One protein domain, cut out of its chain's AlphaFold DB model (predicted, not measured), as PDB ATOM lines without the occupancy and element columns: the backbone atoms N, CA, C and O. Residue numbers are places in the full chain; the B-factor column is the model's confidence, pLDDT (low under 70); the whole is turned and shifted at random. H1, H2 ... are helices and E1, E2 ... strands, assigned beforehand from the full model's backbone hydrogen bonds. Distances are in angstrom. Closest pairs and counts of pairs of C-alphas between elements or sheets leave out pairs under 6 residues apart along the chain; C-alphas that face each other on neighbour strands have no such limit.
ATOM      1  N   LEU A   3     220.093 238.915 318.636       62.06
ATOM      2  CA  LEU A   3     221.253 238.029 318.596       62.06
ATOM      3  C   LEU A   3     222.069 238.286 319.860       62.06
ATOM      4  O   LEU A   3     222.128 239.410 320.351       62.06
ATOM      5  N   TYR A   4     222.708 237.259 320.387       69.19
ATOM      6  CA  TYR A   4     223.610 237.365 321.517       69.19
ATOM      7  C   TYR A   4     224.972 236.862 321.084       69.19
ATOM      8  O   TYR A   4     225.131 235.721 320.647       69.19
ATOM      9  N   ARG A   5     225.961 237.742 321.195       69.50
ATOM     10  CA  ARG A   5     227.359 237.401 320.978       69.50
ATOM     11  C   ARG A   5     227.999 237.101 322.321       69.50
ATOM     12  O   ARG A   5     227.891 237.910 323.243       69.50
ATOM     13  N   ARG A   6     228.682 235.962 322.405       68.19
ATOM     14  CA  ARG A   6     229.502 235.573 323.554       68.19
ATOM     15  C   ARG A   6     230.800 234.968 323.023       68.19
ATOM     16  O   ARG A   6     230.756 234.015 322.248       68.19
ATOM     17  N   GLY A   7     231.935 235.569 323.368       75.44
ATOM     18  CA  GLY A   7     233.226 235.207 322.777       75.44
ATOM     19  C   GLY A   7     233.229 235.362 321.247       75.44
ATOM     20  O   GLY A   7     232.879 236.421 320.703       75.44
ATOM     21  N   THR A   8     233.606 234.290 320.541       73.25
ATOM     22  CA  THR A   8     233.567 234.225 319.064       73.25
ATOM     23  C   THR A   8     232.249 233.674 318.510       73.25
ATOM     24  O   THR A   8     232.001 233.796 317.311       73.25
ATOM     25  N   GLY A   9     231.385 233.115 319.364       72.12
ATOM     26  CA  GLY A   9     230.088 232.564 318.972       72.12
ATOM     27  C   GLY A   9     228.984 233.621 318.882       72.12
ATOM     28  O   GLY A   9     228.963 234.600 319.638       72.12
ATOM     29  N   ILE A  10     228.034 233.403 317.967       73.31
ATOM     30  CA  ILE A  10     226.815 234.215 317.829       73.31
ATOM     31  C   ILE A  10     225.608 233.275 317.858       73.31
ATOM     32  O   ILE A  10     225.506 232.359 317.043       73.31
ATOM     33  N   GLY A  11     224.695 233.502 318.801       68.62
ATOM     34  CA  GLY A  11     223.433 232.775 318.920       68.62
ATOM     35  C   GLY A  11     222.233 233.700 318.753       68.62
ATOM     36  O   GLY A  11     222.297 234.876 319.095       68.62
ATOM     37  N   ASN A  12     221.117 233.165 318.269       67.12
ATOM     38  CA  ASN A  12     219.881 233.916 318.062       67.12
ATOM     39  C   ASN A  12     218.845 233.471 319.088       67.12
ATOM     40  O   ASN A  12     218.630 232.270 319.248       67.12
ATOM     41  N   THR A  13     218.192 234.408 319.782       68.00
ATOM     42  CA  THR A  13     217.044 234.071 320.636       68.00
ATOM     43  C   THR A  13     215.846 233.704 319.784       68.00
ATOM     44  O   THR A  13     215.477 234.456 318.881       68.00
ATOM     45  N   VAL A  14     215.211 232.586 320.126       67.44
ATOM     46  CA  VAL A  14     214.103 232.030 319.345       67.44
ATOM     47  C   VAL A  14     212.817 232.069 320.147       67.44
ATOM     48  O   VAL A  14     211.811 232.599 319.687       67.44
ATOM     49  N   SER A  15     212.840 231.521 321.360       74.50
ATOM     50  CA  SER A  15     211.638 231.415 322.179       74.50
ATOM     51  C   SER A  15     211.955 231.201 323.651       74.50
ATOM     52  O   SER A  15     212.965 230.599 324.026       74.50
ATOM     53  N   THR A  16     211.062 231.696 324.501       80.12
ATOM     54  CA  THR A  16     211.031 231.349 325.920       80.12
ATOM     55  C   THR A  16     210.606 229.889 326.065       80.12
ATOM     56  O   THR A  16     209.770 229.406 325.300       80.12
ATOM     57  N   PHE A  17     211.196 229.166 327.015       83.25
ATOM     58  CA  PHE A  17     210.930 227.740 327.209       83.25
ATOM     59  C   PHE A  17     210.355 227.454 328.596       83.25
ATOM     60  O   PHE A  17     210.710 228.111 329.575       83.25
ATOM     61  N   PHE A  18     209.475 226.458 328.679       84.50
ATOM     62  CA  PHE A  18     208.897 225.991 329.933       84.50
ATOM     63  C   PHE A  18     209.746 224.887 330.567       84.50
ATOM     64  O   PHE A  18     210.429 224.129 329.882       84.50
ATOM     65  N   ARG A  19     209.712 224.763 331.896       82.94
ATOM     66  CA  ARG A  19     210.414 223.681 332.605       82.94
ATOM     67  C   ARG A  19     209.503 222.474 332.806       82.94
ATOM     68  O   ARG A  19     208.317 222.618 333.083       82.94
ATOM     69  N   CYS A  20     210.072 221.277 332.681       82.50
ATOM     70  CA  CYS A  20     209.374 220.011 332.897       82.50
ATOM     71  C   CYS A  20     209.707 219.404 334.272       82.50
ATOM     72  O   CYS A  20     210.522 219.939 335.031       82.50
ATOM     73  N   ARG A  21     209.101 218.247 334.574       86.00
ATOM     74  CA  ARG A  21     209.288 217.498 335.833       86.00
ATOM     75  C   ARG A  21     210.740 217.123 336.137       86.00
ATOM     76  O   ARG A  21     211.053 216.902 337.294       86.00
ATOM     77  N   LEU A  22     211.634 217.101 335.146       87.25
ATOM     78  CA  LEU A  22     213.062 216.850 335.384       87.25
ATOM     79  C   LEU A  22     213.691 217.877 336.332       87.25
ATOM     80  O   LEU A  22     214.638 217.561 337.036       87.25
ATOM     81  N   THR A  23     213.136 219.090 336.400       85.69
ATOM     82  CA  THR A  23     213.614 220.116 337.342       85.69
ATOM     83  C   THR A  23     213.314 219.813 338.806       85.69
ATOM     84  O   THR A  23     213.847 220.504 339.667       85.69
ATOM     85  N   THR A  24     212.483 218.810 339.097       89.88
ATOM     86  CA  THR A  24     212.155 218.392 340.468       89.88
ATOM     87  C   THR A  24     212.996 217.197 340.924       89.88
ATOM     88  O   THR A  24     212.680 216.577 341.932       89.88
ATOM     89  N   VAL A  25     214.010 216.793 340.157       91.69
ATOM     90  CA  VAL A  25     214.948 215.733 340.542       91.69
ATOM     91  C   VAL A  25     216.152 216.386 341.205       91.69
ATOM     92  O   VAL A  25     216.761 217.284 340.625       91.69
ATOM     93  N   ASN A  26     216.485 215.953 342.419       90.12
ATOM     94  CA  ASN A  26     217.712 216.372 343.082       90.12
ATOM     95  C   ASN A  26     218.916 215.752 342.334       90.12
ATOM     96  O   ASN A  26     218.947 214.531 342.176       90.12
ATOM     97  N   PRO A  27     219.883 216.554 341.851       91.50
ATOM     98  CA  PRO A  27     221.006 216.046 341.066       91.50
ATOM     99  C   PRO A  27     222.010 215.219 341.883       91.50
ATOM    100  O   PRO A  27     222.655 214.350 341.308       91.50
ATOM    101  N   ASP A  28     222.122 215.454 343.192       93.69
ATOM    102  CA  ASP A  28     223.065 214.756 344.074       93.69
ATOM    103  C   ASP A  28     222.529 213.383 344.501       93.69
ATOM    104  O   ASP A  28     223.287 212.427 344.643       93.69
ATOM    105  N   THR A  29     221.210 213.272 344.703       92.81
ATOM    106  CA  THR A  29     220.577 212.045 345.221       92.81
ATOM    107  C   THR A  29     219.784 211.265 344.176       92.81
ATOM    108  O   THR A  29     219.415 210.118 344.416       92.81
ATOM    109  N   GLY A  30     219.450 211.879 343.038       91.62
ATOM    110  CA  GLY A  30     218.548 211.312 342.031       91.62
ATOM    111  C   GLY A  30     217.086 211.203 342.487       91.62
ATOM    112  O   GLY A  30     216.231 210.748 341.725       91.62
ATOM    113  N   ILE A  31     216.767 211.630 343.712       91.75
ATOM    114  CA  ILE A  31     215.419 211.540 344.270       91.75
ATOM    115  C   ILE A  31     214.573 212.686 343.723       91.75
ATOM    116  O   ILE A  31     214.966 213.854 343.727       91.75
ATOM    117  N   ARG A  32     213.368 212.349 343.264       88.06
ATOM    118  CA  ARG A  32     212.388 213.338 342.824       88.06
ATOM    119  C   ARG A  32     211.626 213.900 344.022       88.06
ATOM    120  O   ARG A  32     210.949 213.147 344.716       88.06
ATOM    121  N   THR A  33     211.680 215.213 344.213       82.81
ATOM    122  CA  THR A  33     210.924 215.922 345.250       82.81
ATOM    123  C   THR A  33     209.465 216.159 344.851       82.81
ATOM    124  O   THR A  33     209.024 215.988 343.706       82.81
ATOM    125  N   ASP A  34     208.700 216.579 345.843       69.75
ATOM    126  CA  ASP A  34     207.325 217.034 345.797       69.75
ATOM    127  C   ASP A  34     207.205 218.395 345.087       69.75
ATOM    128  O   ASP A  34     207.171 219.469 345.676       69.75
ATOM    129  N   LYS A  35     207.095 218.325 343.754       81.50
ATOM    130  CA  LYS A  35     206.621 219.376 342.822       81.50
ATOM    131  C   LYS A  35     207.437 220.678 342.746       81.50
ATOM    132  O   LYS A  35     207.240 221.423 341.783       81.50
ATOM    133  N   GLN A  36     208.354 220.957 343.665       87.00
ATOM    134  CA  GLN A  36     209.255 222.106 343.586       87.00
ATOM    135  C   GLN A  36     210.392 221.840 342.587       87.00
ATOM    136  O   GLN A  36     210.903 220.722 342.545       87.00
ATOM    137  N   PRO A  37     210.781 222.822 341.747       89.69
ATOM    138  CA  PRO A  37     210.383 224.237 341.761       89.69
ATOM    139  C   PRO A  37     209.133 224.580 340.920       89.69
ATOM    140  O   PRO A  37     208.765 225.751 340.806       89.69
ATOM    141  N   LEU A  38     208.474 223.603 340.285       90.00
ATOM    142  CA  LEU A  38     207.398 223.858 339.315       90.00
ATOM    143  C   LEU A  38     206.155 224.506 339.931       90.00
ATOM    144  O   LEU A  38     205.539 225.350 339.284       90.00
ATOM    145  N   SER A  39     205.782 224.133 341.155       90.44
ATOM    146  CA  SER A  39     204.677 224.768 341.890       90.44
ATOM    147  C   SER A  39     204.921 226.261 342.085       90.44
ATOM    148  O   SER A  39     204.047 227.060 341.768       90.44
ATOM    149  N   THR A  40     206.125 226.641 342.509       92.44
ATOM    150  CA  THR A  40     206.510 228.049 342.675       92.44
ATOM    151  C   THR A  40     206.532 228.781 341.341       92.44
ATOM    152  O   THR A  40     205.987 229.866 341.221       92.44
ATOM    153  N   LEU A  41     207.092 228.182 340.287       92.44
ATOM    154  CA  LEU A  41     207.114 228.825 338.971       92.44
ATOM    155  C   LEU A  41     205.707 229.089 338.410       92.44
ATOM    156  O   LEU A  41     205.506 230.078 337.707       92.44
ATOM    157  N   ARG A  42     204.720 228.247 338.734       91.00
ATOM    158  CA  ARG A  42     203.326 228.446 338.309       91.00
ATOM    159  C   ARG A  42     202.652 229.654 338.957       91.00
ATOM    160  O   ARG A  42     201.710 230.165 338.367       91.00
ATOM    161  N   THR A  43     203.113 230.130 340.115       92.94
ATOM    162  CA  THR A  43     202.455 231.266 340.783       92.94
ATOM    163  C   THR A  43     202.745 232.602 340.105       92.94
ATOM    164  O   THR A  43     201.949 233.523 340.243       92.94
ATOM    165  N   TYR A  44     203.852 232.721 339.361       92.62
ATOM    166  CA  TYR A  44     204.285 234.019 338.827       92.62
ATOM    167  C   TYR A  44     204.923 233.994 337.431       92.62
ATOM    168  O   TYR A  44     205.223 235.054 336.890       92.62
ATOM    169  N   ARG A  45     205.164 232.820 336.825       92.88
ATOM    170  CA  ARG A  45     205.800 232.719 335.493       92.88
ATOM    171  C   ARG A  45     204.906 232.135 334.412       92.88
ATOM    172  O   ARG A  45     205.412 231.611 333.423       92.88
ATOM    173  N   ILE A  46     203.595 232.200 334.591       92.50
ATOM    174  CA  ILE A  46     202.642 231.819 333.550       92.50
ATOM    175  C   ILE A  46     202.324 233.052 332.712       92.50
ATOM    176  O   ILE A  46     201.967 234.096 333.253       92.50
ATOM    177  N   ASP A  47     202.441 232.913 331.396       91.94
ATOM    178  CA  ASP A  47     201.942 233.913 330.462       91.94
ATOM    179  C   ASP A  47     200.419 233.766 330.334       91.94
ATOM    180  O   ASP A  47     199.913 232.711 329.940       91.94
ATOM    181  N   THR A  48     199.689 234.802 330.741       93.12
ATOM    182  CA  THR A  48     198.221 234.818 330.785       93.12
ATOM    183  C   THR A  48     197.585 235.542 329.597       93.12
ATOM    184  O   THR A  48     196.350 235.557 329.506       93.12
ATOM    185  N   SER A  49     198.400 236.093 328.686       93.62
ATOM    186  CA  SER A  49     197.949 236.657 327.408       93.62
ATOM    187  C   SER A  49     197.258 235.600 326.538       93.62
ATOM    188  O   SER A  49     197.414 234.395 326.760       93.62
ATOM    189  N   VAL A  50     196.465 236.037 325.556       93.44
ATOM    190  CA  VAL A  50     195.774 235.117 324.638       93.44
ATOM    191  C   VAL A  50     196.801 234.342 323.813       93.44
ATOM    192  O   VAL A  50     196.765 233.111 323.794       93.44
ATOM    193  N   GLU A  51     197.795 235.035 323.250       89.69
ATOM    194  CA  GLU A  51     198.854 234.408 322.459       89.69
ATOM    195  C   GLU A  51     199.711 233.461 323.313       89.69
ATOM    196  O   GLU A  51     200.095 232.374 322.875       89.69
ATOM    197  N   GLY A  52     200.008 233.853 324.554       88.88
ATOM    198  CA  GLY A  52     200.784 233.048 325.491       88.88
ATOM    199  C   GLY A  52     200.071 231.764 325.910       88.88
ATOM    200  O   GLY A  52     200.703 230.708 326.000       88.88
ATOM    201  N   LYS A  53     198.751 231.821 326.116       89.69
ATOM    202  CA  LYS A  53     197.927 230.649 326.441       89.69
ATOM    203  C   LYS A  53     197.927 229.623 325.317       89.69
ATOM    204  O   LYS A  53     198.146 228.446 325.597       89.69
ATOM    205  N   GLU A  54     197.747 230.065 324.076       90.38
ATOM    206  CA  GLU A  54     197.789 229.190 322.899       90.38
ATOM    207  C   GLU A  54     199.184 228.593 322.693       90.38
ATOM    208  O   GLU A  54     199.335 227.389 322.486       90.38
ATOM    209  N   LYS A  55     200.227 229.420 322.814       89.00
ATOM    210  CA  LYS A  55     201.603 229.013 322.517       89.00
ATOM    211  C   LYS A  55     202.249 228.156 323.602       89.00
ATOM    212  O   LYS A  55     203.048 227.271 323.291       89.00
ATOM    213  N   TYR A  56     201.974 228.440 324.873       88.56
ATOM    214  CA  TYR A  56     202.675 227.833 326.009       88.56
ATOM    215  C   TYR A  56     201.775 226.962 326.890       88.56
ATOM    216  O   TYR A  56     202.277 226.348 327.836       88.56
ATOM    217  N   ALA A  57     200.475 226.867 326.586       89.19
ATOM    218  CA  ALA A  57     199.514 226.008 327.280       89.19
ATOM    219  C   ALA A  57     199.561 226.167 328.812       89.19
ATOM    220  O   ALA A  57     199.583 225.183 329.553       89.19
ATOM    221  N   LEU A  58     199.650 227.418 329.285       87.44
ATOM    222  CA  LEU A  58     199.752 227.787 330.706       87.44
ATOM    223  C   LEU A  58     200.950 227.163 331.454       87.44
ATOM    224  O   LEU A  58     200.980 227.131 332.687       87.44
ATOM    225  N   ASN A  59     201.961 226.667 330.738       89.56
ATOM    226  CA  ASN A  59     203.172 226.174 331.374       89.56
ATOM    227  C   ASN A  59     204.043 227.343 331.846       89.56
ATOM    228  O   ASN A  59     204.196 228.333 331.125       89.56
ATOM    229  N   PRO A  60     204.668 227.230 333.031       91.75
ATOM    230  CA  PRO A  60     205.506 228.296 333.538       91.75
ATOM    231  C   PRO A  60     206.786 228.435 332.708       91.75
ATOM    232  O   PRO A  60     207.519 227.467 332.477       91.75
ATOM    233  N   LEU A  61     207.073 229.666 332.305       91.81
ATOM    234  CA  LEU A  61     208.193 230.043 331.463       91.81
ATOM    235  C   LEU A  61     209.453 230.288 332.300       91.81
ATOM    236  O   LEU A  61     209.503 231.170 333.159       91.81
ATOM    237  N   PHE A  62     210.509 229.519 332.045       91.00
ATOM    238  CA  PHE A  62     211.774 229.661 332.755       91.00
ATOM    239  C   PHE A  62     212.955 229.241 331.873       91.00
ATOM    240  O   PHE A  62     213.286 228.060 331.734       91.00
ATOM    241  N   GLY A  63     213.618 230.251 331.308       88.19
ATOM    242  CA  GLY A  63     214.747 230.103 330.395       88.19
ATOM    243  C   GLY A  63     214.396 230.477 328.957       88.19
ATOM    244  O   GLY A  63     213.237 230.684 328.601       88.19
ATOM    245  N   VAL A  64     215.428 230.574 328.125       86.81
ATOM    246  CA  VAL A  64     215.323 230.970 326.719       86.81
ATOM    247  C   VAL A  64     216.092 229.961 325.875       86.81
ATOM    248  O   VAL A  64     217.209 229.581 326.228       86.81
ATOM    249  N   ARG A  65     215.488 229.521 324.770       83.25
ATOM    250  CA  ARG A  65     216.155 228.715 323.749       83.25
ATOM    251  C   ARG A  65     216.829 229.622 322.732       83.25
ATOM    252  O   ARG A  65     216.248 230.604 322.258       83.25
ATOM    253  N   TYR A  66     218.048 229.239 322.386       81.94
ATOM    254  CA  TYR A  66     218.848 229.887 321.365       81.94
ATOM    255  C   TYR A  66     219.180 228.872 320.280       81.94
ATOM    256  O   TYR A  66     219.468 227.718 320.595       81.94
ATOM    257  N   PHE A  67     219.177 229.313 319.027       82.38
ATOM    258  CA  PHE A  67     219.838 228.577 317.953       82.38
ATOM    259  C   PHE A  67     221.218 229.173 317.705       82.38
ATOM    260  O   PHE A  67     221.427 230.380 317.856       82.38
ATOM    261  N   LEU A  68     222.165 228.316 317.341       83.94
ATOM    262  CA  LEU A  68     223.500 228.744 316.959       83.94
ATOM    263  C   LEU A  68     223.434 229.348 315.557       83.94
ATOM    264  O   LEU A  68     223.054 228.665 314.613       83.94
ATOM    265  N   TYR A  69     223.794 230.623 315.430       83.06
ATOM    266  CA  TYR A  69     223.892 231.283 314.131       83.06
ATOM    267  C   TYR A  69     225.297 231.154 313.552       83.06
ATOM    268  O   TYR A  69     225.474 230.830 312.383       83.06
ATOM    269  N   ARG A  70     226.312 231.375 314.392       82.75
ATOM    270  CA  ARG A  70     227.717 231.209 314.031       82.75
ATOM    271  C   ARG A  70     228.442 230.445 315.122       82.75
ATOM    272  O   ARG A  70     228.440 230.869 316.281       82.75
ATOM    273  N   GLN A  71     229.088 229.353 314.727       88.31
ATOM    274  CA  GLN A  71     229.945 228.579 315.612       88.31
ATOM    275  C   GLN A  71     231.108 229.429 316.130       88.31
ATOM    276  O   GLN A  71     231.646 230.284 315.429       88.31
ATOM    277  N   GLY A  72     231.488 229.181 317.377       89.00
ATOM    278  CA  GLY A  72     232.621 229.819 318.023       89.00
ATOM    279  C   GLY A  72     232.867 229.212 319.396       89.00
ATOM    280  O   GLY A  72     232.094 228.382 319.875       89.00
ATOM    281  N   MET A  73     233.955 229.637 320.026       90.50
ATOM    282  CA  MET A  73     234.314 229.244 321.379       90.50
ATOM    283  C   MET A  73     233.738 230.240 322.388       90.50
ATOM    284  O   MET A  73     233.829 231.457 322.197       90.50
ATOM    285  N   VAL A  74     233.160 229.692 323.456       90.19
ATOM    286  CA  VAL A  74     232.596 230.419 324.595       90.19
ATOM    287  C   VAL A  74     233.296 229.944 325.860       90.19
ATOM    288  O   VAL A  74     233.427 228.740 326.075       90.19
ATOM    289  N   ARG A  75     233.714 230.881 326.710       91.94
ATOM    290  CA  ARG A  75     234.369 230.605 327.992       91.94
ATOM    291  C   ARG A  75     233.632 231.264 329.159       91.94
ATOM    292  O   ARG A  75     232.781 232.153 329.001       91.94
ATOM    293  N   VAL A  76     233.910 230.773 330.364       93.06
ATOM    294  CA  VAL A  76     233.489 231.438 331.604       93.06
ATOM    295  C   VAL A  76     234.205 232.789 331.674       93.06
ATOM    296  O   VAL A  76     235.397 232.859 331.402       93.06
ATOM    297  N   GLY A  77     233.466 233.858 331.973       92.75
ATOM    298  CA  GLY A  77     233.986 235.231 331.975       92.75
ATOM    299  C   GLY A  77     233.807 236.004 330.661       92.75
ATOM    300  O   GLY A  77     233.938 237.224 330.667       92.75
ATOM    301  N   ASP A  78     233.435 235.347 329.555       90.88
ATOM    302  CA  ASP A  78     233.166 236.054 328.296       90.88
ATOM    303  C   ASP A  78     231.993 237.033 328.431       90.88
ATOM    304  O   ASP A  78     230.902 236.664 328.882       90.88
ATOM    305  N   GLN A  79     232.181 238.259 327.936       89.44
ATOM    306  CA  GLN A  79     231.117 239.254 327.878       89.44
ATOM    307  C   GLN A  79     229.999 238.807 326.924       89.44
ATOM    308  O   GLN A  79     230.251 238.373 325.796       89.44
ATOM    309  N   VAL A  80     228.751 238.980 327.361       88.44
ATOM    310  CA  VAL A  80     227.555 238.739 326.549       88.44
ATOM    311  C   VAL A  80     227.018 240.071 326.043       88.44
ATOM    312  O   VAL A  80     226.708 240.956 326.839       88.44
ATOM    313  N   ARG A  81     226.893 240.223 324.723       84.88
ATOM    314  CA  ARG A  81     226.349 241.436 324.095       84.88
ATOM    315  C   ARG A  81     225.096 241.108 323.299       84.88
ATOM    316  O   ARG A  81     225.126 240.207 322.461       84.88
ATOM    317  N   ALA A  82     224.027 241.866 323.530       82.12
ATOM    318  CA  ALA A  82     222.856 241.842 322.665       82.12
ATOM    319  C   ALA A  82     223.164 242.644 321.394       82.12
ATOM    320  O   ALA A  82     223.453 243.837 321.455       82.12
ATOM    321  N   VAL A  83     223.112 241.983 320.245       77.81
ATOM    322  CA  VAL A  83     223.231 242.598 318.926       77.81
ATOM    323  C   VAL A  83     221.828 242.663 318.334       77.81
ATOM    324  O   VAL A  83     221.159 241.641 318.146       77.81
ATOM    325  N   VAL A  84     221.354 243.879 318.086       70.25
ATOM    326  CA  VAL A  84     220.058 244.123 317.452       70.25
ATOM    327  C   VAL A  84     220.297 244.219 315.948       70.25
ATOM    328  O   VAL A  84     220.962 245.142 315.492       70.25
ATOM    329  N   SER A  85     219.788 243.251 315.185       61.44
ATOM    330  CA  SER A  85     219.772 243.320 313.720       61.44
ATOM    331  C   SER A  85     218.392 243.773 313.255       61.44
ATOM    332  O   SER A  85     217.385 243.196 313.667       61.44
TER     333      SER A  85
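What this domain is: This is residues 3 to 85 of the 90 residues of the protein "Molybdenum cofactor sulfurase" of Ornithodoros erraticus (UniProt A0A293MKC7). A long, strongly twisted ribbon of two antiparallel strands, E2 and E3, spans the domain; at one end the short strands E1 and E4 widen it into a four-stranded sheet, and at the other the three short helices H1, H2 and H3 spread out loosely. H3 lies toward one side of that helical end and H1 toward the other, where the loop tip, residues 26 to 31, sticks out. The printed part has 83 residues, with three named helices and four named strands in the order E1 E2 H1 H2 H3 E3 E4. The sheet runs E3 - E2 - E1 - E4, all antiparallel, and the class is mixed, helices and strands. The whole is loose, with a radius of gyration of the C-alphas of 16.3 A, and flat, spanning 41 by 39 by 16 A.

Where its parts are: Begin with E2, residues 9 to 18: find C-alpha 9 at (230.088, 232.564, 318.972) and go 24.7 A to C-alpha 18. E3, residues 61 to 70, starts at C-alpha 61, (208.193, 230.043, 331.463), and covers 26.2 A. E1 is residues 3 to 6, 9.9 A, and E4 is residues 80 to 84, 13.0 A, ending at (220.058, 244.123, 317.452). Among the helices, H1 is residues 21 to 24, 5.5 A; H2 is residues 38 to 44, 10.6 A; H3 is residues 50 to 56, 10.1 A.

How they stand to each other: Look first at E3 and E2, antiparallel at 154 degrees: N 12 and O 67 are 2.8 A apart, N 62 and O 17 are 2.9 A apart, both within hydrogen-bond range. E2 bends by 65 degrees at residue 14. Its hairpin with E1 is antiparallel at 119 degrees, with N 4 and O 11 at 2.7 A. On to the edge strand E4: it is antiparallel to E1 at 155 degrees, with N 83 and O 3 at 2.8 A. H2 only grazes the sheet, with residues 38 to 44; its closest C-alphas to E3 are those of Leu 41 and Leu 61, 7.7 A apart. H1 is not on the sheet and only just touches H2, with 3 pairs of C-alphas within 8 A, the closest those of Thr 24 and Leu 38 at 7.3 A. H3 is only just not on the sheet, with 4 pairs of C-alphas within 10 A, and is apart from H1 and H2. In H3 every O i to N i+4 pair is within hydrogen-bond range; H2 has 1 of 3, beside 3 of 4 O i to N i+3 pairs, and H1 is too short for an O i to N i+4 pair.

The domain as a whole: The two C-alphas farthest apart are those of Thr 29 and Ser 85, 44.4 A. The printed part has no cut, and its long link is H1 to H2, 13 residues. The mean pLDDT of the printed part is 84.8; look for values under 70 at residues 3 to 6, 11 to 14, 34 and 85.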